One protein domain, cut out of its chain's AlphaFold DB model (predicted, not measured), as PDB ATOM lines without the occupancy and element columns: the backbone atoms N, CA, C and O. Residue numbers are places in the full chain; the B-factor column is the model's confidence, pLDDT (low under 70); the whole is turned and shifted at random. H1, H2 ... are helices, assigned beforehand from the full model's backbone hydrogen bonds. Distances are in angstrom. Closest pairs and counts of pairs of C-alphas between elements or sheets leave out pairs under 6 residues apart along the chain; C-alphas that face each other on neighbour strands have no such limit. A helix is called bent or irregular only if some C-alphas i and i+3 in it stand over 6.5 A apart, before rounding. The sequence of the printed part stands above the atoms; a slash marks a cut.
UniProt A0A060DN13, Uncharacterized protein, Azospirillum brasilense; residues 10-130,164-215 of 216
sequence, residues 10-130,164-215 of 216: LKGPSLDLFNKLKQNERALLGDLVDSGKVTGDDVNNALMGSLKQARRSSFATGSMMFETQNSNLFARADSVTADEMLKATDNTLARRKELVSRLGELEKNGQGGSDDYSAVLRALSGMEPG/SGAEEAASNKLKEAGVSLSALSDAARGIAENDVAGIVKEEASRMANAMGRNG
ATOM      1  N   LEU A  10     180.938 212.204 175.826       93.38
ATOM      2  CA  LEU A  10     180.973 211.359 177.019       93.38
ATOM      3  C   LEU A  10     180.117 210.101 176.846       93.38
ATOM      4  O   LEU A  10     178.916 210.171 176.596       93.38
ATOM      5  N   LYS A  11     180.730 208.932 177.054       91.56
ATOM      6  CA  LYS A  11     180.061 207.633 176.917       91.56
ATOM      7  C   LYS A  11     180.542 206.617 177.945       91.56
ATOM      8  O   LYS A  11     181.691 206.655 178.390       91.56
ATOM      9  N   GLY A  12     179.657 205.678 178.281       92.69
ATOM     10  CA  GLY A  12     179.966 204.533 179.138       92.69
ATOM     11  C   GLY A  12     180.664 204.935 180.450       92.69
ATOM     12  O   GLY A  12     180.256 205.918 181.068       92.69
ATOM     13  N   PRO A  13     181.750 204.243 180.849       93.19
ATOM     14  CA  PRO A  13     182.425 204.504 182.122       93.19
ATOM     15  C   PRO A  13     182.973 205.930 182.289       93.19
ATOM     16  O   PRO A  13     183.084 206.417 183.413       93.19
ATOM     17  N   SER A  14     183.303 206.623 181.193       94.19
ATOM     18  CA  SER A  14     183.751 208.019 181.256       94.19
ATOM     19  C   SER A  14     182.606 208.962 181.627       94.19
ATOM     20  O   SER A  14     182.829 209.923 182.359       94.19
ATOM     21  N   LEU A  15     181.375 208.684 181.178       95.44
ATOM     22  CA  LEU A  15     180.187 209.436 181.593       95.44
ATOM     23  C   LEU A  15     179.869 209.189 183.075       95.44
ATOM     24  O   LEU A  15     179.579 210.136 183.807       95.44
ATOM     25  N   ASP A  16     179.972 207.938 183.530       94.94
ATOM     26  CA  ASP A  16     179.774 207.595 184.942       94.94
ATOM     27  C   ASP A  16     180.780 208.322 185.837       94.94
ATOM     28  O   ASP A  16     180.397 208.919 186.846       94.94
ATOM     29  N   LEU A  17     182.055 208.340 185.435       95.50
ATOM     30  CA  LEU A  17     183.097 209.082 186.137       95.50
ATOM     31  C   LEU A  17     182.845 210.592 186.097       95.50
ATOM     32  O   LEU A  17     182.933 211.246 187.134       95.50
ATOM     33  N   PHE A  18     182.478 211.151 184.942       95.50
ATOM     34  CA  PHE A  18     182.145 212.572 184.836       95.50
ATOM     35  C   PHE A  18     181.055 212.963 185.840       95.50
ATOM     36  O   PHE A  18     181.186 213.968 186.529       95.50
ATOM     37  N   ASN A  19     180.021 212.136 186.001       94.06
ATOM     38  CA  ASN A  19     178.934 212.375 186.954       94.06
ATOM     39  C   ASN A  19     179.349 212.263 188.431       94.06
ATOM     40  O   ASN A  19     178.609 212.728 189.300       94.06
ATOM     41  N   LYS A  20     180.509 211.666 188.732       92.81
ATOM     42  CA  LYS A  20     181.095 211.631 190.081       92.81
ATOM     43  C   LYS A  20     181.936 212.864 190.408       92.81
ATOM     44  O   LYS A  20     182.183 213.104 191.588       92.81
ATOM     45  N   LEU A  21     182.347 213.638 189.405       92.31
ATOM     46  CA  LEU A  21     183.095 214.874 189.611       92.31
ATOM     47  C   LEU A  21     182.240 215.937 190.304       92.31
ATOM     48  O   LEU A  21     181.018 216.033 190.113       92.31
ATOM     49  N   LYS A  22     182.903 216.802 191.071       90.38
ATOM     50  CA  LYS A  22     182.264 217.967 191.685       90.38
ATOM     51  C   LYS A  22     181.751 218.915 190.603       90.38
ATOM     52  O   LYS A  22     182.213 218.926 189.464       90.38
ATOM     53  N   GLN A  23     180.765 219.742 190.947       91.88
ATOM     54  CA  GLN A  23     180.144 220.653 189.980       91.88
ATOM     55  C   GLN A  23     181.156 221.613 189.335       91.88
ATOM     56  O   GLN A  23     181.098 221.825 188.129       91.88
ATOM     57  N   ASN A  24     182.095 222.148 190.114       91.62
ATOM     58  CA  ASN A  24     183.153 223.029 189.621       91.62
ATOM     59  C   ASN A  24     184.137 222.307 188.685       91.62
ATOM     60  O   ASN A  24     184.587 222.897 187.711       91.62
ATOM     61  N   GLU A  25     184.441 221.033 188.942       93.50
ATOM     62  CA  GLU A  25     185.297 220.216 188.069       93.50
ATOM     63  C   GLU A  25     184.595 219.923 186.738       93.50
ATOM     64  O   GLU A  25     185.195 220.061 185.675       93.50
ATOM     65  N   ARG A  26     183.296 219.592 186.780       94.38
ATOM     66  CA  ARG A  26     182.480 219.411 185.570       94.38
ATOM     67  C   ARG A  26     182.360 220.694 184.751       94.38
ATOM     68  O   ARG A  26     182.467 220.628 183.531       94.38
ATOM     69  N   ALA A  27     182.150 221.834 185.413       93.50
ATOM     70  CA  ALA A  27     182.085 223.139 184.760       93.50
ATOM     71  C   ALA A  27     183.416 223.485 184.083       93.50
ATOM     72  O   ALA A  27     183.416 223.801 182.901       93.50
ATOM     73  N   LEU A  28     184.546 223.297 184.778       94.50
ATOM     74  CA  LEU A  28     185.879 223.507 184.207       94.50
ATOM     75  C   LEU A  28     186.098 222.667 182.941       94.50
ATOM     76  O   LEU A  28     186.581 223.183 181.939       94.50
ATOM     77  N   LEU A  29     185.733 221.381 182.961       95.38
ATOM     78  CA  LEU A  29     185.840 220.528 181.774       95.38
ATOM     79  C   LEU A  29     184.940 221.015 180.628       95.38
ATOM     80  O   LEU A  29     185.356 220.959 179.474       95.38
ATOM     81  N   GLY A  30     183.739 221.509 180.942       94.38
ATOM     82  CA  GLY A  30     182.845 222.148 179.973       94.38
ATOM     83  C   GLY A  30     183.477 223.383 179.335       94.38
ATOM     84  O   GLY A  30     183.620 223.430 178.118       94.38
ATOM     85  N   ASP A  31     183.958 224.320 180.152       94.56
ATOM     86  CA  ASP A  31     184.572 225.574 179.699       94.56
ATOM     87  C   ASP A  31     185.820 225.329 178.830       94.56
ATOM     88  O   ASP A  31     186.074 226.040 177.855       94.56
ATOM     89  N   LEU A  32     186.615 224.304 179.154       95.56
ATOM     90  CA  LEU A  32     187.782 223.918 178.355       95.56
ATOM     91  C   LEU A  32     187.396 223.376 176.972       95.56
ATOM     92  O   LEU A  32     188.106 223.645 176.001       95.56
ATOM     93  N   VAL A  33     186.284 222.642 176.876       95.81
ATOM     94  CA  VAL A  33     185.753 222.154 175.596       95.81
ATOM     95  C   VAL A  33     185.128 223.292 174.798       95.81
ATOM     96  O   VAL A  33     185.420 223.438 173.613       95.81
ATOM     97  N   ASP A  34     184.323 224.134 175.442       93.62
ATOM     98  CA  ASP A  34     183.632 225.246 174.787       93.62
ATOM     99  C   ASP A  34     184.617 226.320 174.291       93.62
ATOM    100  O   ASP A  34     184.405 226.928 173.242       93.62
ATOM    101  N   SER A  35     185.743 226.507 174.989       93.12
ATOM    102  CA  SER A  35     186.847 227.376 174.545       93.12
ATOM    103  C   SER A  35     187.771 226.741 173.498       93.12
ATOM    104  O   SER A  35     188.690 227.405 173.018       93.12
ATOM    105  N   GLY A  36     187.567 225.466 173.148       93.56
ATOM    106  CA  GLY A  36     188.378 224.739 172.169       93.56
ATOM    107  C   GLY A  36     189.797 224.394 172.632       93.56
ATOM    108  O   GLY A  36     190.606 223.949 171.821       93.56
ATOM    109  N   LYS A  37     190.122 224.582 173.921       94.69
ATOM    110  CA  LYS A  37     191.432 224.214 174.490       94.69
ATOM    111  C   LYS A  37     191.647 222.703 174.516       94.69
ATOM    112  O   LYS A  37     192.775 222.240 174.369       94.69
ATOM    113  N   VAL A  38     190.571 221.950 174.719       95.56
ATOM    114  CA  VAL A  38     190.532 220.488 174.615       95.56
ATOM    115  C   VAL A  38     189.283 220.082 173.843       95.56
ATOM    116  O   VAL A  38     188.328 220.847 173.741       95.56
ATOM    117  N   THR A  39     189.263 218.872 173.299       95.56
ATOM    118  CA  THR A  39     188.060 218.317 172.665       95.56
ATOM    119  C   THR A  39     187.235 217.499 173.661       95.56
ATOM    120  O   THR A  39     187.740 217.050 174.692       95.56
ATOM    121  N   GLY A  40     185.958 217.254 173.350       95.19
ATOM    122  CA  GLY A  40     185.141 216.332 174.144       95.19
ATOM    123  C   GLY A  40     185.712 214.906 174.172       95.19
ATOM    124  O   GLY A  40     185.623 214.231 175.197       95.19
ATOM    125  N   ASP A  41     186.375 214.478 173.093       95.62
ATOM    126  CA  ASP A  41     187.087 213.197 173.032       95.62
ATOM    127  C   ASP A  41     188.329 213.176 173.932       95.62
ATOM    128  O   ASP A  41     188.584 212.162 174.584       95.62
ATOM    129  N   ASP A  42     189.074 214.284 174.035       96.81
ATOM    130  CA  ASP A  42     190.175 214.402 175.001       96.81
ATOM    131  C   ASP A  42     189.639 214.224 176.432       96.81
ATOM    132  O   ASP A  42     190.188 213.442 177.206       96.81
ATOM    133  N   VAL A  43     188.518 214.861 176.783       96.75
ATOM    134  CA  VAL A  43     187.905 214.665 178.108       96.75
ATOM    135  C   VAL A  43     187.474 213.210 178.301       96.75
ATOM    136  O   VAL A  43     187.812 212.598 179.315       96.75
ATOM    137  N   ASN A  44     186.786 212.613 177.325       96.81
ATOM    138  CA  ASN A  44     186.360 211.215 177.399       96.81
ATOM    139  C   ASN A  44     187.544 210.252 177.610       96.81
ATOM    140  O   ASN A  44     187.460 209.344 178.445       96.81
ATOM    141  N   ASN A  45     188.637 210.451 176.873       96.69
ATOM    142  CA  ASN A  45     189.835 209.616 176.933       96.69
ATOM    143  C   ASN A  45     190.607 209.820 178.240       96.69
ATOM    144  O   ASN A  45     191.042 208.844 178.846       96.69
ATOM    145  N   ALA A  46     190.732 211.057 178.720       96.75
ATOM    146  CA  ALA A  46     191.398 211.333 179.988       96.75
ATOM    147  C   ALA A  46     190.645 210.715 181.176       96.75
ATOM    148  O   ALA A  46     191.268 210.125 182.057       96.75
ATOM    149  N   LEU A  47     189.307 210.782 181.177       97.19
ATOM    150  CA  LEU A  47     188.474 210.131 182.191       97.19
ATOM    151  C   LEU A  47     188.619 208.603 182.142       97.19
ATOM    152  O   LEU A  47     188.807 207.969 183.182       97.19
ATOM    153  N   MET A  48     188.613 208.010 180.944       96.75
ATOM    154  CA  MET A  48     188.847 206.572 180.782       96.75
ATOM    155  C   MET A  48     190.240 206.168 181.288       96.75
ATOM    156  O   MET A  48     190.370 205.193 182.028       96.75
ATOM    157  N   GLY A  49     191.273 206.941 180.938       95.38
ATOM    158  CA  GLY A  49     192.643 206.742 181.406       95.38
ATOM    159  C   GLY A  49     192.750 206.790 182.930       95.38
ATOM    160  O   GLY A  49     193.278 205.855 183.535       95.38
ATOM    161  N   SER A  50     192.163 207.813 183.561       95.94
ATOM    162  CA  SER A  50     192.110 207.932 185.025       95.94
ATOM    163  C   SER A  50     191.410 206.739 185.672       95.94
ATOM    164  O   SER A  50     191.904 206.207 186.665       95.94
ATOM    165  N   LEU A  51     190.298 206.265 185.103       96.44
ATOM    166  CA  LEU A  51     189.586 205.103 185.631       96.44
ATOM    167  C   LEU A  51     190.417 203.817 185.535       96.44
ATOM    168  O   LEU A  51     190.486 203.046 186.491       96.44
ATOM    169  N   LYS A  52     191.098 203.590 184.409       94.62
ATOM    170  CA  LYS A  52     191.997 202.439 184.226       94.62
ATOM    171  C   LYS A  52     193.178 202.480 185.196       94.62
ATOM    172  O   LYS A  52     193.521 201.457 185.792       94.62
ATOM    173  N   GLN A  53     193.767 203.655 185.410       93.00
ATOM    174  CA  GLN A  53     194.837 203.842 186.390       93.00
ATOM    175  C   GLN A  53     194.339 203.611 187.823       93.00
ATOM    176  O   GLN A  53     195.006 202.927 188.603       93.00
ATOM    177  N   ALA A  54     193.143 204.101 188.159       94.00
ATOM    178  CA  ALA A  54     192.514 203.855 189.452       94.00
ATOM    179  C   ALA A  54     192.249 202.357 189.678       94.00
ATOM    180  O   ALA A  54     192.563 201.848 190.751       94.00
ATOM    181  N   ARG A  55     191.773 201.620 188.663       94.06
ATOM    182  CA  ARG A  55     191.612 200.153 188.729       94.06
ATOM    183  C   ARG A  55     192.939 199.441 188.954       94.06
ATOM    184  O   ARG A  55     193.006 198.553 189.796       94.06
ATOM    185  N   ARG A  56     194.008 199.840 188.253       91.31
ATOM    186  CA  ARG A  56     195.357 199.286 188.486       91.31
ATOM    187  C   ARG A  56     195.807 199.492 189.927       91.31
ATOM    188  O   ARG A  56     196.295 198.555 190.551       91.31
ATOM    189  N   SER A  57     195.621 200.702 190.449       90.69
ATOM    190  CA  SER A  57     195.986 201.045 191.822       90.69
ATOM    191  C   SER A  57     195.157 200.266 192.850       90.69
ATOM    192  O   SER A  57     195.720 199.645 193.752       90.69
ATOM    193  N   SER A  58     193.830 200.220 192.684       92.50
ATOM    194  CA  SER A  58     192.915 199.444 193.536       92.50
ATOM    195  C   SER A  58     193.280 197.960 193.534       92.50
ATOM    196  O   SER A  58     193.378 197.353 194.594       92.50
ATOM    197  N   PHE A  59     193.593 197.390 192.369       91.50
ATOM    198  CA  PHE A  59     194.018 195.999 192.270       91.50
ATOM    199  C   PHE A  59     195.340 195.738 193.000       91.50
ATOM    200  O   PHE A  59     195.423 194.820 193.810       91.50
ATOM    201  N   ALA A  60     196.372 196.549 192.745       89.44
ATOM    202  CA  ALA A  60     197.686 196.371 193.363       89.44
ATOM    203  C   ALA A  60     197.620 196.525 194.892       89.44
ATOM    204  O   ALA A  60     198.138 195.694 195.636       89.44
ATOM    205  N   THR A  61     196.939 197.569 195.366       90.69
ATOM    206  CA  THR A  61     196.756 197.817 196.803       90.69
ATOM    207  C   THR A  61     195.823 196.806 197.464       90.69
ATOM    208  O   THR A  61     196.030 196.441 198.619       90.69
ATOM    209  N   GLY A  62     194.838 196.291 196.727       91.06
ATOM    210  CA  GLY A  62     193.995 195.181 197.150       91.06
ATOM    211  C   GLY A  62     194.782 193.887 197.344       91.06
ATOM    212  O   GLY A  62     194.608 193.246 198.377       91.06
ATOM    213  N   SER A  63     195.704 193.560 196.429       90.19
ATOM    214  CA  SER A  63     196.607 192.405 196.577       90.19
ATOM    215  C   SER A  63     197.469 192.538 197.826       90.19
ATOM    216  O   SER A  63     197.498 191.630 198.649       90.19
ATOM    217  N   MET A  64     198.098 193.703 198.027       87.69
ATOM    218  CA  MET A  64     198.930 193.953 199.211       87.69
ATOM    219  C   MET A  64     198.133 193.822 200.513       87.69
ATOM    220  O   MET A  64     198.593 193.189 201.466       87.69
ATOM    221  N   MET A  65     196.920 194.381 200.560       90.00
ATOM    222  CA  MET A  65     196.037 194.247 201.719       90.00
ATOM    223  C   MET A  65     195.637 192.789 201.958       90.00
ATOM    224  O   MET A  65     195.688 192.331 203.096       90.00
ATOM    225  N   PHE A  66     195.260 192.062 200.904       90.38
ATOM    226  CA  PHE A  66     194.884 190.655 200.998       90.38
ATOM    227  C   PHE A  66     196.036 189.806 201.545       90.38
ATOM    228  O   PHE A  66     195.836 189.033 202.478       90.38
ATOM    229  N   GLU A  67     197.244 189.993 201.013       86.44
ATOM    230  CA  GLU A  67     198.456 189.300 201.457       86.44
ATOM    231  C   GLU A  67     198.786 189.599 202.921       86.44
ATOM    232  O   GLU A  67     199.060 188.687 203.701       86.44
ATOM    233  N   THR A  68     198.684 190.867 203.317       84.38
ATOM    234  CA  THR A  68     198.984 191.307 204.683       84.38
ATOM    235  C   THR A  68     197.968 190.759 205.687       84.38
ATOM    236  O   THR A  68     198.348 190.209 206.721       84.38
ATOM    237  N   GLN A  69     196.671 190.857 205.377       87.12
ATOM    238  CA  GLN A  69     195.588 190.401 206.255       87.12
ATOM    239  C   GLN A  69     195.524 188.878 206.387       87.12
ATOM    240  O   GLN A  69     195.058 188.373 207.405       87.12
ATOM    241  N   ASN A  70     195.987 188.154 205.369       87.44
ATOM    242  CA  ASN A  70     195.825 186.708 205.271       87.44
ATOM    243  C   ASN A  70     197.166 185.970 205.178       87.44
ATOM    244  O   ASN A  70     197.232 184.882 204.610       87.44
ATOM    245  N   SER A  71     198.240 186.531 205.743       84.00
ATOM    246  CA  SER A  71     199.591 185.937 205.742       84.00
ATOM    247  C   SER A  71     199.622 184.479 206.229       84.00
ATOM    248  O   SER A  71     200.401 183.664 205.733       84.00
ATOM    249  N   ASN A  72     198.719 184.112 207.140       82.12
ATOM    250  CA  ASN A  72     198.526 182.742 207.610       82.12
ATOM    251  C   ASN A  72     198.020 181.778 206.521       82.12
ATOM    252  O   ASN A  72     198.380 180.607 206.573       82.12
ATOM    253  N   LEU A  73     197.205 182.230 205.559       83.69
ATOM    254  CA  LEU A  73     196.784 181.420 204.409       83.69
ATOM    255  C   LEU A  73     197.977 181.102 203.513       83.69
ATOM    256  O   LEU A  73     198.155 179.955 203.116       83.69
ATOM    257  N   PHE A  74     198.836 182.092 203.263       80.75
ATOM    258  CA  PHE A  74     200.056 181.903 202.478       80.75
ATOM    259  C   PHE A  74     201.045 180.965 203.176       80.75
ATOM    260  O   PHE A  74     201.646 180.116 202.523       80.75
ATOM    261  N   ALA A  75     201.163 181.049 204.505       80.69
ATOM    262  CA  ALA A  75     202.020 180.160 205.290       80.69
ATOM    263  C   ALA A  75     201.577 178.683 205.257       80.69
ATOM    264  O   ALA A  75     202.396 177.798 205.495       80.69
ATOM    265  N   ARG A  76     200.299 178.410 204.961       85.19
ATOM    266  CA  ARG A  76     199.723 177.055 204.904       85.19
ATOM    267  C   ARG A  76     199.054 176.747 203.565       85.19
ATOM    268  O   ARG A  76     198.078 176.008 203.533       85.19
ATOM    269  N   ALA A  77     199.567 177.305 202.468       78.31
ATOM    270  CA  ALA A  77     198.932 177.262 201.145       78.31
ATOM    271  C   ALA A  77     198.447 175.862 200.711       78.31
ATOM    272  O   ALA A  77     197.404 175.747 200.070       78.31
ATOM    273  N   ASP A  78     199.155 174.800 201.109       78.31
ATOM    274  CA  ASP A  78     198.812 173.409 200.790       78.31
ATOM    275  C   ASP A  78     197.551 172.881 201.502       78.31
ATOM    276  O   ASP A  78     196.958 171.907 201.043       78.31
ATOM    277  N   SER A  79     197.125 173.503 202.607       83.06
ATOM    278  CA  SER A  79     195.960 173.098 203.409       83.06
ATOM    279  C   SER A  79     194.819 174.118 203.421       83.06
ATOM    280  O   SER A  79     193.837 173.921 204.137       83.06
ATOM    281  N   VAL A  80     194.929 175.204 202.649       85.62
ATOM    282  CA  VAL A  80     193.857 176.200 202.526       85.62
ATOM    283  C   VAL A  80     192.668 175.591 201.791       85.62
ATOM    284  O   VAL A  80     192.803 175.081 200.677       85.62
ATOM    285  N   THR A  81     191.488 175.676 202.400       88.56
ATOM    286  CA  THR A  81     190.246 175.232 201.762       88.56
ATOM    287  C   THR A  81     189.651 176.313 200.856       88.56
ATOM    288  O   THR A  81     189.941 177.506 200.983       88.56
ATOM    289  N   ALA A  82     188.766 175.895 199.948       88.69
ATOM    290  CA  ALA A  82     188.008 176.806 199.095       88.69
ATOM    291  C   ALA A  82     187.218 177.847 199.915       88.69
ATOM    292  O   ALA A  82     187.263 179.037 199.602       88.69
ATOM    293  N   ASP A  83     186.562 177.414 200.995       91.19
ATOM    294  CA  ASP A  83     185.777 178.288 201.874       91.19
ATOM    295  C   ASP A  83     186.654 179.300 202.618       91.19
ATOM    296  O   ASP A  83     186.277 180.462 202.765       91.19
ATOM    297  N   GLU A  84     187.842 178.884 203.065       90.88
ATOM    298  CA  GLU A  84     188.795 179.780 203.724       90.88
ATOM    299  C   GLU A  84     189.278 180.883 202.779       90.88
ATOM    300  O   GLU A  84     189.337 182.049 203.177       90.88
ATOM    301  N   MET A  85     189.559 180.540 201.520       89.12
ATOM    302  CA  MET A  85     189.967 181.504 200.497       89.12
ATOM    303  C   MET A  85     188.813 182.451 200.119       89.12
ATOM    304  O   MET A  85     189.010 183.670 200.073       89.12
ATOM    305  N   LEU A  86     187.593 181.935 199.920       93.12
ATOM    306  CA  LEU A  86     186.414 182.762 199.626       93.12
ATOM    307  C   LEU A  86     186.120 183.739 200.768       93.12
ATOM    308  O   LEU A  86     185.961 184.935 200.535       93.12
ATOM    309  N   LYS A  87     186.139 183.253 202.013       94.56
ATOM    310  CA  LYS A  87     185.913 184.080 203.201       94.56
ATOM    311  C   LYS A  87     186.979 185.163 203.358       94.56
ATOM    312  O   LYS A  87     186.646 186.303 203.674       94.56
ATOM    313  N   ALA A  88     188.251 184.831 203.143       92.81
ATOM    314  CA  ALA A  88     189.334 185.811 203.173       92.81
ATOM    315  C   ALA A  88     189.157 186.892 202.104       92.81
ATOM    316  O   ALA A  88     189.325 188.078 202.387       92.81
ATOM    317  N   THR A  89     188.743 186.487 200.902       94.50
ATOM    318  CA  THR A  89     188.444 187.407 199.803       94.50
ATOM    319  C   THR A  89     187.316 188.357 200.187       94.50
ATOM    320  O   THR A  89     187.493 189.573 200.123       94.50
ATOM    321  N   ASP A  90     186.183 187.822 200.643       96.25
ATOM    322  CA  ASP A  90     185.020 188.617 201.035       96.25
ATOM    323  C   ASP A  90     185.352 189.587 202.180       96.25
ATOM    324  O   ASP A  90     184.958 190.753 202.128       96.25
ATOM    325  N   ASN A  91     186.136 189.152 203.172       95.81
ATOM    326  CA  ASN A  91     186.579 190.007 204.274       95.81
ATOM    327  C   ASN A  91     187.449 191.173 203.787       95.81
ATOM    328  O   ASN A  91     187.213 192.321 204.173       95.81
ATOM    329  N   THR A  92     188.433 190.908 202.922       94.69
ATOM    330  CA  THR A  92     189.282 191.967 202.360       94.69
ATOM    331  C   THR A  92     188.457 192.933 201.506       94.69
ATOM    332  O   THR A  92     188.584 194.147 201.666       94.69
ATOM    333  N   LEU A  93     187.559 192.434 200.650       96.56
ATOM    334  CA  LEU A  93     186.690 193.283 199.825       96.56
ATOM    335  C   LEU A  93     185.735 194.135 200.675       96.56
ATOM    336  O   LEU A  93     185.560 195.325 200.399       96.56
ATOM    337  N   ALA A  94     185.160 193.566 201.737       96.81
ATOM    338  CA  ALA A  94     184.315 194.297 202.677       96.81
ATOM    339  C   ALA A  94     185.092 195.422 203.372       96.81
ATOM    340  O   ALA A  94     184.612 196.558 203.422       96.81
ATOM    341  N   ARG A  95     186.320 195.142 203.827       95.94
ATOM    342  CA  ARG A  95     187.188 196.148 204.449       95.94
ATOM    343  C   ARG A  95     187.539 197.277 203.482       95.94
ATOM    344  O   ARG A  95     187.463 198.445 203.854       95.94
ATOM    345  N   ARG A  96     187.887 196.963 202.232       95.75
ATOM    346  CA  ARG A  96     188.161 197.995 201.216       95.75
ATOM    347  C   ARG A  96     186.943 198.875 200.965       95.75
ATOM    348  O   ARG A  96     187.067 200.097 200.953       95.75
ATOM    349  N   LYS A  97     185.759 198.270 200.829       96.62
ATOM    350  CA  LYS A  97     184.501 199.001 200.630       96.62
ATOM    351  C   LYS A  97     184.199 199.956 201.787       96.62
ATOM    352  O   LYS A  97     183.810 201.096 201.543       96.62
ATOM    353  N   GLU A  98     184.405 199.514 203.027       96.62
ATOM    354  CA  GLU A  98     184.266 200.352 204.224       96.62
ATOM    355  C   GLU A  98     185.214 201.562 204.174       96.62
ATOM    356  O   GLU A  98     184.776 202.702 204.328       96.62
ATOM    357  N   LEU A  99     186.500 201.333 203.893       96.19
ATOM    358  CA  LEU A  99     187.504 202.397 203.831       96.19
ATOM    359  C   LEU A  99     187.195 203.418 202.723       96.19
ATOM    360  O   LEU A  99     187.284 204.622 202.950       96.19
ATOM    361  N   VAL A 100     186.773 202.961 201.542       95.50
ATOM    362  CA  VAL A 100     186.363 203.844 200.435       95.50
ATOM    363  C   VAL A 100     185.125 204.662 200.807       95.50
ATOM    364  O   VAL A 100     185.071 205.853 200.504       95.50
ATOM    365  N   SER A 101     184.151 204.057 201.498       95.19
ATOM    366  CA  SER A 101     182.982 204.780 202.014       95.19
ATOM    367  C   SER A 101     183.402 205.879 202.990       95.19
ATOM    368  O   SER A 101     182.962 207.020 202.855       95.19
ATOM    369  N   ARG A 102     184.317 205.563 203.915       95.69
ATOM    370  CA  ARG A 102     184.842 206.521 204.894       95.69
ATOM    371  C   ARG A 102     185.608 207.671 204.233       95.69
ATOM    372  O   ARG A 102     185.430 208.812 204.645       95.69
ATOM    373  N   LEU A 103     186.398 207.416 203.183       94.12
ATOM    374  CA  LEU A 103     187.010 208.497 202.389       94.12
ATOM    375  C   LEU A 103     185.951 209.414 201.773       94.12
ATOM    376  O   LEU A 103     186.078 210.631 201.863       94.12
ATOM    377  N   GLY A 104     184.897 208.838 201.187       91.56
ATOM    378  CA  GLY A 104     183.814 209.613 200.585       91.56
ATOM    379  C   GLY A 104     183.042 210.465 201.600       91.56
ATOM    380  O   GLY A 104     182.596 211.562 201.271       91.56
ATOM    381  N   GLU A 105     182.886 209.996 202.839       93.69
ATOM    382  CA  GLU A 105     182.299 210.780 203.934       93.69
ATOM    383  C   GLU A 105     183.214 211.925 204.375       93.69
ATOM    384  O   GLU A 105     182.763 213.066 204.477       93.69
ATOM    385  N   LEU A 106     184.508 211.650 204.559       94.06
ATOM    386  CA  LEU A 106     185.500 212.671 204.897       94.06
ATOM    387  C   LEU A 106     185.572 213.758 203.813       94.06
ATOM    388  O   LEU A 106     185.591 214.943 204.132       94.06
ATOM    389  N   GLU A 107     185.538 213.385 202.532       89.69
ATOM    390  CA  GLU A 107     185.502 214.334 201.412       89.69
ATOM    391  C   GLU A 107     184.245 215.208 201.426       89.69
ATOM    392  O   GLU A 107     184.349 216.426 201.264       89.69
ATOM    393  N   LYS A 108     183.064 214.617 201.658       88.81
ATOM    394  CA  LYS A 108     181.798 215.363 201.783       88.81
ATOM    395  C   LYS A 108     181.824 216.357 202.940       88.81
ATOM    396  O   LYS A 108     181.254 217.436 202.819       88.81
ATOM    397  N   ASN A 109     182.520 216.014 204.020       91.56
ATOM    398  CA  ASN A 109     182.673 216.862 205.198       91.56
ATOM    399  C   ASN A 109     183.814 217.889 205.060       91.56
ATOM    400  O   ASN A 109     184.126 218.587 206.022       91.56
ATOM    401  N   GLY A 110     184.464 217.987 203.893       88.81
ATOM    402  CA  GLY A 110     185.585 218.907 203.670       88.81
ATOM    403  C   GLY A 110     186.882 218.497 204.377       88.81
ATOM    404  O   GLY A 110     187.812 219.291 204.473       88.81
ATOM    405  N   GLN A 111     186.973 217.253 204.848       91.44
ATOM    406  CA  GLN A 111     188.095 216.707 205.614       91.44
ATOM    407  C   GLN A 111     189.110 215.958 204.736       91.44
ATOM    408  O   GLN A 111     189.883 215.155 205.245       91.44
ATOM    409  N   GLY A 112     189.162 216.222 203.426       85.06
ATOM    410  CA  GLY A 112     190.084 215.551 202.493       85.06
ATOM    411  C   GLY A 112     191.581 215.783 202.763       85.06
ATOM    412  O   GLY A 112     192.421 215.130 202.158       85.06
ATOM    413  N   GLY A 113     191.932 216.710 203.657       86.75
ATOM    414  CA  GLY A 113     193.309 216.952 204.106       86.75
ATOM    415  C   GLY A 113     193.574 216.554 205.560       86.75
ATOM    416  O   GLY A 113     194.604 216.940 206.100       86.75
ATOM    417  N   SER A 114     192.639 215.863 206.222       92.62
ATOM    418  CA  SER A 114     192.782 215.508 207.637       92.62
ATOM    419  C   SER A 114     193.714 214.312 207.860       92.62
ATOM    420  O   SER A 114     193.975 213.506 206.956       92.62
ATOM    421  N   ASP A 115     194.169 214.157 209.104       94.38
ATOM    422  CA  ASP A 115     194.915 212.972 209.536       94.38
ATOM    423  C   ASP A 115     194.083 211.696 209.369       94.38
ATOM    424  O   ASP A 115     194.604 210.675 208.923       94.38
ATOM    425  N   ASP A 116     192.773 211.768 209.637       93.69
ATOM    426  CA  ASP A 116     191.842 210.661 209.406       93.69
ATOM    427  C   ASP A 116     191.798 210.259 207.929       93.69
ATOM    428  O   ASP A 116     191.857 209.072 207.611       93.69
ATOM    429  N   TYR A 117     191.740 211.226 207.009       93.00
ATOM    430  CA  TYR A 117     191.742 210.946 205.572       93.00
ATOM    431  C   TYR A 117     193.037 210.251 205.142       93.00
ATOM    432  O   TYR A 117     193.011 209.215 204.471       93.00
ATOM    433  N   SER A 118     194.172 210.762 205.617       92.44
ATOM    434  CA  SER A 118     195.490 210.175 205.368       92.44
ATOM    435  C   SER A 118     195.628 208.769 205.966       92.44
ATOM    436  O   SER A 118     196.220 207.885 205.344       92.44
ATOM    437  N   ALA A 119     195.057 208.530 207.149       92.50
ATOM    438  CA  ALA A 119     195.050 207.222 207.794       92.50
ATOM    439  C   ALA A 119     194.218 206.201 207.005       92.50
ATOM    440  O   ALA A 119     194.662 205.068 206.814       92.50
ATOM    441  N   VAL A 120     193.052 206.596 206.487       94.50
ATOM    442  CA  VAL A 120     192.221 205.718 205.650       94.50
ATOM    443  C   VAL A 120     192.902 205.415 204.309       94.50
ATOM    444  O   VAL A 120     192.896 204.261 203.881       94.50
ATOM    445  N   LEU A 121     193.552 206.398 203.670       91.44
ATOM    446  CA  LEU A 121     194.352 206.161 202.460       91.44
ATOM    447  C   LEU A 121     195.507 205.182 202.710       91.44
ATOM    448  O   LEU A 121     195.755 204.298 201.888       91.44
ATOM    449  N   ARG A 122     196.187 205.305 203.855       90.75
ATOM    450  CA  ARG A 122     197.251 204.378 204.265       90.75
ATOM    451  C   ARG A 122     196.716 202.964 204.511       90.75
ATOM    452  O   ARG A 122     197.328 201.999 204.072       90.75
ATOM    453  N   ALA A 123     195.560 202.830 205.153       91.31
ATOM    454  CA  ALA A 123     194.923 201.526 205.308       91.31
ATOM    455  C   ALA A 123     194.582 200.915 203.936       91.31
ATOM    456  O   ALA A 123     194.873 199.748 203.691       91.31
ATOM    457  N   LEU A 124     194.040 201.709 203.002       90.56
ATOM    458  CA  LEU A 124     193.720 201.251 201.643       90.56
ATOM    459  C   LEU A 124     194.936 200.813 200.832       90.56
ATOM    460  O   LEU A 124     194.786 199.922 199.993       90.56
ATOM    461  N   SER A 125     196.113 201.397 201.078       85.62
ATOM    462  CA  SER A 125     197.351 200.984 200.412       85.62
ATOM    463  C   SER A 125     197.856 199.613 200.869       85.62
ATOM    464  O   SER A 125     198.779 199.084 200.258       85.62
ATOM    465  N   GLY A 126     197.261 199.031 201.917       74.12
ATOM    466  CA  GLY A 126     197.699 197.768 202.508       74.12
ATOM    467  C   GLY A 126     198.907 197.911 203.440       74.12
ATOM    468  O   GLY A 126     199.441 196.901 203.883       74.12
ATOM    469  N   MET A 127     199.339 199.140 203.752       66.69
ATOM    470  CA  MET A 127     200.451 199.410 204.670       66.69
ATOM    471  C   MET A 127     199.922 199.731 206.074       66.69
ATOM    472  O   MET A 127     199.692 200.890 206.412       66.69
ATOM    473  N   GLU A 128     199.730 198.717 206.914       57.00
ATOM    474  CA  GLU A 128     199.400 198.920 208.334       57.00
ATOM    475  C   GLU A 128     200.640 199.402 209.131       57.00
ATOM    476  O   GLU A 128     201.761 198.953 208.860       57.00
ATOM    477  N   PRO A 129     200.492 200.293 210.135       44.09
ATOM    478  CA  PRO A 129     201.585 200.655 211.039       44.09
ATOM    479  C   PRO A 129     202.120 199.416 211.774       44.09
ATOM    480  O   PRO A 129     201.378 198.741 212.480       44.09
ATOM    481  N   GLY A 130     203.415 199.127 211.625       47.06
ATOM    482  CA  GLY A 130     204.060 197.965 212.252       47.06
ATOM    483  C   GLY A 130     204.117 196.707 211.379       47.06
ATOM    484  O   GLY A 130     204.754 195.734 211.781       47.06
ATOM    485  N   SER A 164     195.767 203.444 177.036       92.19
ATOM    486  CA  SER A 164     196.258 203.669 175.673       92.19
ATOM    487  C   SER A 164     197.068 204.964 175.575       92.19
ATOM    488  O   SER A 164     196.883 205.882 176.372       92.19
ATOM    489  N   GLY A 165     197.904 205.092 174.538       93.62
ATOM    490  CA  GLY A 165     198.643 206.337 174.290       93.62
ATOM    491  C   GLY A 165     197.734 207.553 174.059       93.62
ATOM    492  O   GLY A 165     198.089 208.664 174.433       93.62
ATOM    493  N   ALA A 166     196.529 207.354 173.505       94.75
ATOM    494  CA  ALA A 166     195.546 208.427 173.345       94.75
ATOM    495  C   ALA A 166     194.967 208.890 174.693       94.75
ATOM    496  O   ALA A 166     194.768 210.083 174.903       94.75
ATOM    497  N   GLU A 167     194.727 207.954 175.614       96.31
ATOM    498  CA  GLU A 167     194.270 208.262 176.974       96.31
ATOM    499  C   GLU A 167     195.353 208.995 177.770       96.31
ATOM    500  O   GLU A 167     195.048 209.963 178.458       96.31
ATOM    501  N   GLU A 168     196.618 208.588 177.644       95.31
ATOM    502  CA  GLU A 168     197.747 209.277 178.276       95.31
ATOM    503  C   GLU A 168     197.949 210.694 177.715       95.31
ATOM    504  O   GLU A 168     198.040 211.661 178.475       95.31
ATOM    505  N   ALA A 169     197.949 210.843 176.387       96.88
ATOM    506  CA  ALA A 169     198.069 212.147 175.739       96.88
ATOM    507  C   ALA A 169     196.928 213.091 176.150       96.88
ATOM    508  O   ALA A 169     197.164 214.266 176.428       96.88
ATOM    509  N   ALA A 170     195.701 212.577 176.241       97.06
ATOM    510  CA  ALA A 170     194.555 213.347 176.696       97.06
ATOM    511  C   ALA A 170     194.678 213.772 178.169       97.06
ATOM    512  O   ALA A 170     194.419 214.932 178.494       97.06
ATOM    513  N   SER A 171     195.135 212.883 179.060       95.75
ATOM    514  CA  SER A 171     195.422 213.236 180.457       95.75
ATOM    515  C   SER A 171     196.472 214.349 180.563       95.75
ATOM    516  O   SER A 171     196.298 215.274 181.358       95.75
ATOM    517  N   ASN A 172     197.524 214.310 179.738       96.19
ATOM    518  CA  ASN A 172     198.545 215.361 179.703       96.19
ATOM    519  C   ASN A 172     197.968 216.706 179.237       96.19
ATOM    520  O   ASN A 172     198.190 217.714 179.905       96.19
ATOM    521  N   LYS A 173     197.142 216.719 178.183       96.75
ATOM    522  CA  LYS A 173     196.453 217.941 177.730       96.75
ATOM    523  C   LYS A 173     195.564 218.547 178.816       96.75
ATOM    524  O   LYS A 173     195.599 219.752 179.039       96.75
ATOM    525  N   LEU A 174     194.771 217.727 179.512       96.06
ATOM    526  CA  LEU A 174     193.912 218.210 180.599       96.06
ATOM    527  C   LEU A 174     194.744 218.805 181.742       96.06
ATOM    528  O   LEU A 174     194.398 219.861 182.272       96.06
ATOM    529  N   LYS A 175     195.864 218.166 182.091       96.31
ATOM    530  CA  LYS A 175     196.805 218.682 183.091       96.31
ATOM    531  C   LYS A 175     197.400 220.029 182.675       96.31
ATOM    532  O   LYS A 175     197.422 220.951 183.484       96.31
ATOM    533  N   GLU A 176     197.851 220.161 181.428       96.38
ATOM    534  CA  GLU A 176     198.362 221.423 180.867       96.38
ATOM    535  C   GLU A 176     197.292 222.523 180.846       96.38
ATOM    536  O   GLU A 176     197.593 223.694 181.069       96.38
ATOM    537  N   ALA A 177     196.027 222.141 180.662       93.81
ATOM    538  CA  ALA A 177     194.877 223.036 180.731       93.81
ATOM    539  C   ALA A 177     194.455 223.414 182.170       93.81
ATOM    540  O   ALA A 177     193.486 224.155 182.344       93.81
ATOM    541  N   GLY A 178     195.173 222.941 183.196       93.12
ATOM    542  CA  GLY A 178     194.943 223.281 184.603       93.12
ATOM    543  C   GLY A 178     193.982 222.351 185.348       93.12
ATOM    544  O   GLY A 178     193.602 222.649 186.480       93.12
ATOM    545  N   VAL A 179     193.587 221.220 184.756       94.56
ATOM    546  CA  VAL A 179     192.757 220.216 185.437       94.56
ATOM    547  C   VAL A 179     193.605 219.430 186.435       94.56
ATOM    548  O   VAL A 179     194.673 218.910 186.105       94.56
ATOM    549  N   SER A 180     193.101 219.276 187.661       92.31
ATOM    550  CA  SER A 180     193.732 218.406 188.651       92.31
ATOM    551  C   SER A 180     193.471 216.932 188.332       92.31
ATOM    552  O   SER A 180     192.357 216.435 188.496       92.31
ATOM    553  N   LEU A 181     194.515 216.199 187.934       90.69
ATOM    554  CA  LEU A 181     194.421 214.749 187.722       90.69
ATOM    555  C   LEU A 181     194.163 213.975 189.024       90.69
ATOM    556  O   LEU A 181     193.639 212.859 188.981       90.69
ATOM    557  N   SER A 182     194.499 214.554 190.185       87.56
ATOM    558  CA  SER A 182     194.172 213.934 191.471       87.56
ATOM    559  C   SER A 182     192.663 213.919 191.694       87.56
ATOM    560  O   SER A 182     192.137 212.881 192.063       87.56
ATOM    561  N   ALA A 183     191.954 214.993 191.332       87.25
ATOM    562  CA  ALA A 183     190.496 215.051 191.437       87.25
ATOM    563  C   ALA A 183     189.808 213.990 190.559       87.25
ATOM    564  O   ALA A 183     188.870 213.325 190.997       87.25
ATOM    565  N   LEU A 184     190.319 213.767 189.339       92.81
ATOM    566  CA  LEU A 184     189.828 212.692 188.467       92.81
ATOM    567  C   LEU A 184     190.066 211.308 189.086       92.81
ATOM    568  O   LEU A 184     189.200 210.436 189.028       92.81
ATOM    569  N   SER A 185     191.235 211.114 189.698       89.31
ATOM    570  CA  SER A 185     191.602 209.863 190.370       89.31
ATOM    571  C   SER A 185     190.757 209.612 191.625       89.31
ATOM    572  O   SER A 185     190.329 208.481 191.857       89.31
ATOM    573  N   ASP A 186     190.468 210.657 192.398       89.19
ATOM    574  CA  ASP A 186     189.623 210.603 193.592       89.19
ATOM    575  C   ASP A 186     188.188 210.207 193.223       89.19
ATOM    576  O   ASP A 186     187.639 209.257 193.785       89.19
ATOM    577  N   ALA A 187     187.611 210.850 192.202       91.75
ATOM    578  CA  ALA A 187     186.282 210.509 191.695       91.75
ATOM    579  C   ALA A 187     186.219 209.086 191.107       91.75
ATOM    580  O   ALA A 187     185.199 208.400 191.232       91.75
ATOM    581  N   ALA A 188     187.315 208.614 190.502       95.44
ATOM    582  CA  ALA A 188     187.409 207.275 189.930       95.44
ATOM    583  C   ALA A 188     187.536 206.171 190.983       95.44
ATOM    584  O   ALA A 188     187.150 205.034 190.702       95.44
ATOM    585  N   ARG A 189     188.027 206.486 192.190       93.44
ATOM    586  CA  ARG A 189     188.309 205.511 193.255       93.44
ATOM    587  C   ARG A 189     187.121 204.595 193.528       93.44
ATOM    588  O   ARG A 189     187.256 203.380 193.458       93.44
ATOM    589  N   GLY A 190     185.940 205.160 193.776       93.44
ATOM    590  CA  GLY A 190     184.752 204.365 194.100       93.44
ATOM    591  C   GLY A 190     184.299 203.437 192.967       93.44
ATOM    592  O   GLY A 190     183.846 202.327 193.230       93.44
ATOM    593  N   ILE A 191     184.435 203.870 191.709       95.19
ATOM    594  CA  ILE A 191     184.096 203.044 190.539       95.19
ATOM    595  C   ILE A 191     185.124 201.917 190.398       95.19
ATOM    596  O   ILE A 191     184.755 200.748 190.318       95.19
ATOM    597  N   ALA A 192     186.410 202.265 190.446       95.38
ATOM    598  CA  ALA A 192     187.512 201.321 190.325       95.38
ATOM    599  C   ALA A 192     187.460 200.207 191.378       95.38
ATOM    600  O   ALA A 192     187.654 199.045 191.036       95.38
ATOM    601  N   GLU A 193     187.160 200.543 192.633       95.19
ATOM    602  CA  GLU A 193     187.085 199.574 193.733       95.19
ATOM    603  C   GLU A 193     185.931 198.584 193.555       95.19
ATOM    604  O   GLU A 193     186.098 197.394 193.810       95.19
ATOM    605  N   ASN A 194     184.779 199.041 193.059       95.44
ATOM    606  CA  ASN A 194     183.658 198.151 192.754       95.44
ATOM    607  C   ASN A 194     183.976 197.223 191.574       95.44
ATOM    608  O   ASN A 194     183.694 196.026 191.645       95.44
ATOM    609  N   ASP A 195     184.590 197.755 190.513       94.50
ATOM    610  CA  ASP A 195     184.985 196.966 189.344       94.50
ATOM    611  C   ASP A 195     186.005 195.884 189.724       94.50
ATOM    612  O   ASP A 195     185.847 194.713 189.370       94.50
ATOM    613  N   VAL A 196     187.044 196.263 190.477       94.25
ATOM    614  CA  VAL A 196     188.082 195.341 190.955       94.25
ATOM    615  C   VAL A 196     187.489 194.303 191.903       94.25
ATOM    616  O   VAL A 196     187.810 193.126 191.765       94.25
ATOM    617  N   ALA A 197     186.584 194.689 192.807       95.88
ATOM    618  CA  ALA A 197     185.915 193.741 193.694       95.88
ATOM    619  C   ALA A 197     185.141 192.663 192.919       95.88
ATOM    620  O   ALA A 197     185.207 191.488 193.279       95.88
ATOM    621  N   GLY A 198     184.455 193.039 191.833       94.62
ATOM    622  CA  GLY A 198     183.789 192.084 190.944       94.62
ATOM    623  C   GLY A 198     184.772 191.094 190.313       94.62
ATOM    624  O   GLY A 198     184.577 189.885 190.408       94.62
ATOM    625  N   ILE A 199     185.872 191.605 189.754       92.56
ATOM    626  CA  ILE A 199     186.924 190.792 189.115       92.56
ATOM    627  C   ILE A 199     187.546 189.806 190.109       92.56
ATOM    628  O   ILE A 199     187.670 188.619 189.817       92.56
ATOM    629  N   VAL A 200     187.918 190.288 191.295       93.50
ATOM    630  CA  VAL A 200     188.552 189.477 192.341       93.50
ATOM    631  C   VAL A 200     187.590 188.404 192.854       93.50
ATOM    632  O   VAL A 200     188.000 187.269 193.082       93.50
ATOM    633  N   LYS A 201     186.297 188.717 192.988       94.44
ATOM    634  CA  LYS A 201     185.285 187.743 193.414       94.44
ATOM    635  C   LYS A 201     185.063 186.633 192.384       94.44
ATOM    636  O   LYS A 201     184.910 185.466 192.757       94.44
ATOM    637  N   GLU A 202     185.049 186.977 191.098       92.88
ATOM    638  CA  GLU A 202     184.989 185.994 190.012       92.88
ATOM    639  C   GLU A 202     186.206 185.065 190.041       92.88
ATOM    640  O   GLU A 202     186.052 183.846 189.942       92.88
ATOM    641  N   GLU A 203     187.401 185.623 190.228       91.06
ATOM    642  CA  GLU A 203     188.637 184.843 190.267       91.06
ATOM    643  C   GLU A 203     188.711 183.942 191.503       91.06
ATOM    644  O   GLU A 203     188.967 182.746 191.376       91.06
ATOM    645  N   ALA A 204     188.354 184.457 192.681       91.12
ATOM    646  CA  ALA A 204     188.217 183.656 193.893       91.12
ATOM    647  C   ALA A 204     187.264 182.470 193.666       91.12
ATOM    648  O   ALA A 204     187.592 181.323 193.965       91.12
ATOM    649  N   SER A 205     186.112 182.709 193.040       92.06
ATOM    650  CA  SER A 205     185.150 181.645 192.729       92.06
ATOM    651  C   SER A 205     185.733 180.592 191.777       92.06
ATOM    652  O   SER A 205     185.523 179.391 191.964       92.06
ATOM    653  N   ARG A 206     186.503 181.005 190.762       89.62
ATOM    654  CA  ARG A 206     187.205 180.077 189.856       89.62
ATOM    655  C   ARG A 206     188.245 179.241 190.593       89.62
ATOM    656  O   ARG A 206     188.278 178.023 190.410       89.62
ATOM    657  N   MET A 207     189.049 179.871 191.445       87.06
ATOM    658  CA  MET A 207     190.055 179.194 192.261       87.06
ATOM    659  C   MET A 207     189.416 178.185 193.220       87.06
ATOM    660  O   MET A 207     189.844 177.034 193.261       87.06
ATOM    661  N   ALA A 208     188.351 178.576 193.923       88.31
ATOM    662  CA  ALA A 208     187.590 177.710 194.822       88.31
ATOM    663  C   ALA A 208     187.064 176.457 194.101       88.31
ATOM    664  O   ALA A 208     187.241 175.335 194.578       88.31
ATOM    665  N   ASN A 209     186.503 176.628 192.900       87.50
ATOM    666  CA  ASN A 209     186.050 175.511 192.069       87.50
ATOM    667  C   ASN A 209     187.203 174.580 191.653       87.50
ATOM    668  O   ASN A 209     187.036 173.359 191.628       87.50
ATOM    669  N   ALA A 210     188.379 175.130 191.332       85.38
ATOM    670  CA  ALA A 210     189.561 174.336 190.997       85.38
ATOM    671  C   ALA A 210     190.125 173.576 192.213       85.38
ATOM    672  O   ALA A 210     190.605 172.453 192.065       85.38
ATOM    673  N   MET A 211     190.047 174.157 193.413       83.31
ATOM    674  CA  MET A 211     190.426 173.494 194.666       83.31
ATOM    675  C   MET A 211     189.481 172.331 194.982       83.31
ATOM    676  O   MET A 211     189.952 171.228 195.243       83.31
ATOM    677  N   GLY A 212     188.164 172.541 194.866       76.44
ATOM    678  CA  GLY A 212     187.158 171.502 195.111       76.44
ATOM    679  C   GLY A 212     187.256 170.306 194.159       76.44
ATOM    680  O   GLY A 212     186.989 169.180 194.561       76.44
ATOM    681  N   ARG A 213     187.702 170.515 192.912       67.06
ATOM    682  CA  ARG A 213     187.937 169.427 191.942       67.06
ATOM    683  C   ARG A 213     189.197 168.602 192.213       67.06
ATOM    684  O   ARG A 213     189.266 167.470 191.759       67.06
ATOM    685  N   ASN A 214     190.187 169.170 192.903       59.12
ATOM    686  CA  ASN A 214     191.484 168.532 193.166       59.12
ATOM    687  C   ASN A 214     191.598 167.935 194.583       59.12
ATOM    688  O   ASN A 214     192.647 167.389 194.917       59.12
ATOM    689  N   GLY A 215     190.573 168.106 195.424       52.25
ATOM    690  CA  GLY A 215     190.520 167.633 196.813       52.25
ATOM    691  C   GLY A 215     189.435 166.584 197.078       52.25
ATOM    692  O   GLY A 215     189.052 166.419 198.234       52.25
TER     693      GLY A 215
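AT A GLANCE: This is residues 10 to 130 and 164 to 215 of the 216 residues of an uncharacterized protein of Azospirillum brasilense (UniProt A0A060DN13). Two long helices, H8 and H5, run side by side in opposite directions, and a third, H3, crosses both at a slant. H1 and H7 pack across the first part of H3, H6 folds back on H5, and H2 and H4 lie toward opposite ends of the long shape. The printed part has 173 residues with eight named helices, H1 to H8 in chain order, and no named strand: all helix. It spans 63 by 36 by 21 A and is only just loose, close to compact, with a radius of gyration of the C-alphas of 18.9 A.

IN THESE COORDINATES: Find C-alpha 181 at (194.421, 214.749, 187.722); from there H8, residues 181 to 214, runs 46.6 A to C-alpha 214 at (191.484, 168.532, 193.166). It is irregular, but only just: C-alphas 187 and 190 are 6.8 A apart, with a kink of 45 degrees near residue 188. H3 is residues 40 to 69, 42.6 A; H5 is 82 to 108, 39.1 A. Look for H1 at 12 to 20, H2 at 23 to 34, H4 at 71 to 75, H6 at 115 to 124 and H7 at 165 to 176.

HOW THE PARTS SIT: H8 touches H5 at a shallow tilt of 10 degrees, opposite ways, closest at C-alphas 208 and 82, 4.4 A. The hub, H3, touches H8 at C-alphas 55 and 192, 4.6 A, a steep tilt of 50 degrees. H7 touches H3 at C-alphas 171 and 46, 4.5 A. H5 and H6 form a hairpin. Every O i to N i+4 pair is within hydrogen-bond range in H1 to H7; in H8, 28 of 30.

THE WHOLE: C-alphas 35 and 215 are farthest apart, 63.9 A. Residues 131 to 163 are not printed, a 37.8 A gap between C-alphas 130 and 164. Confidence is under 70 at 127 to 130 and 213 to 215.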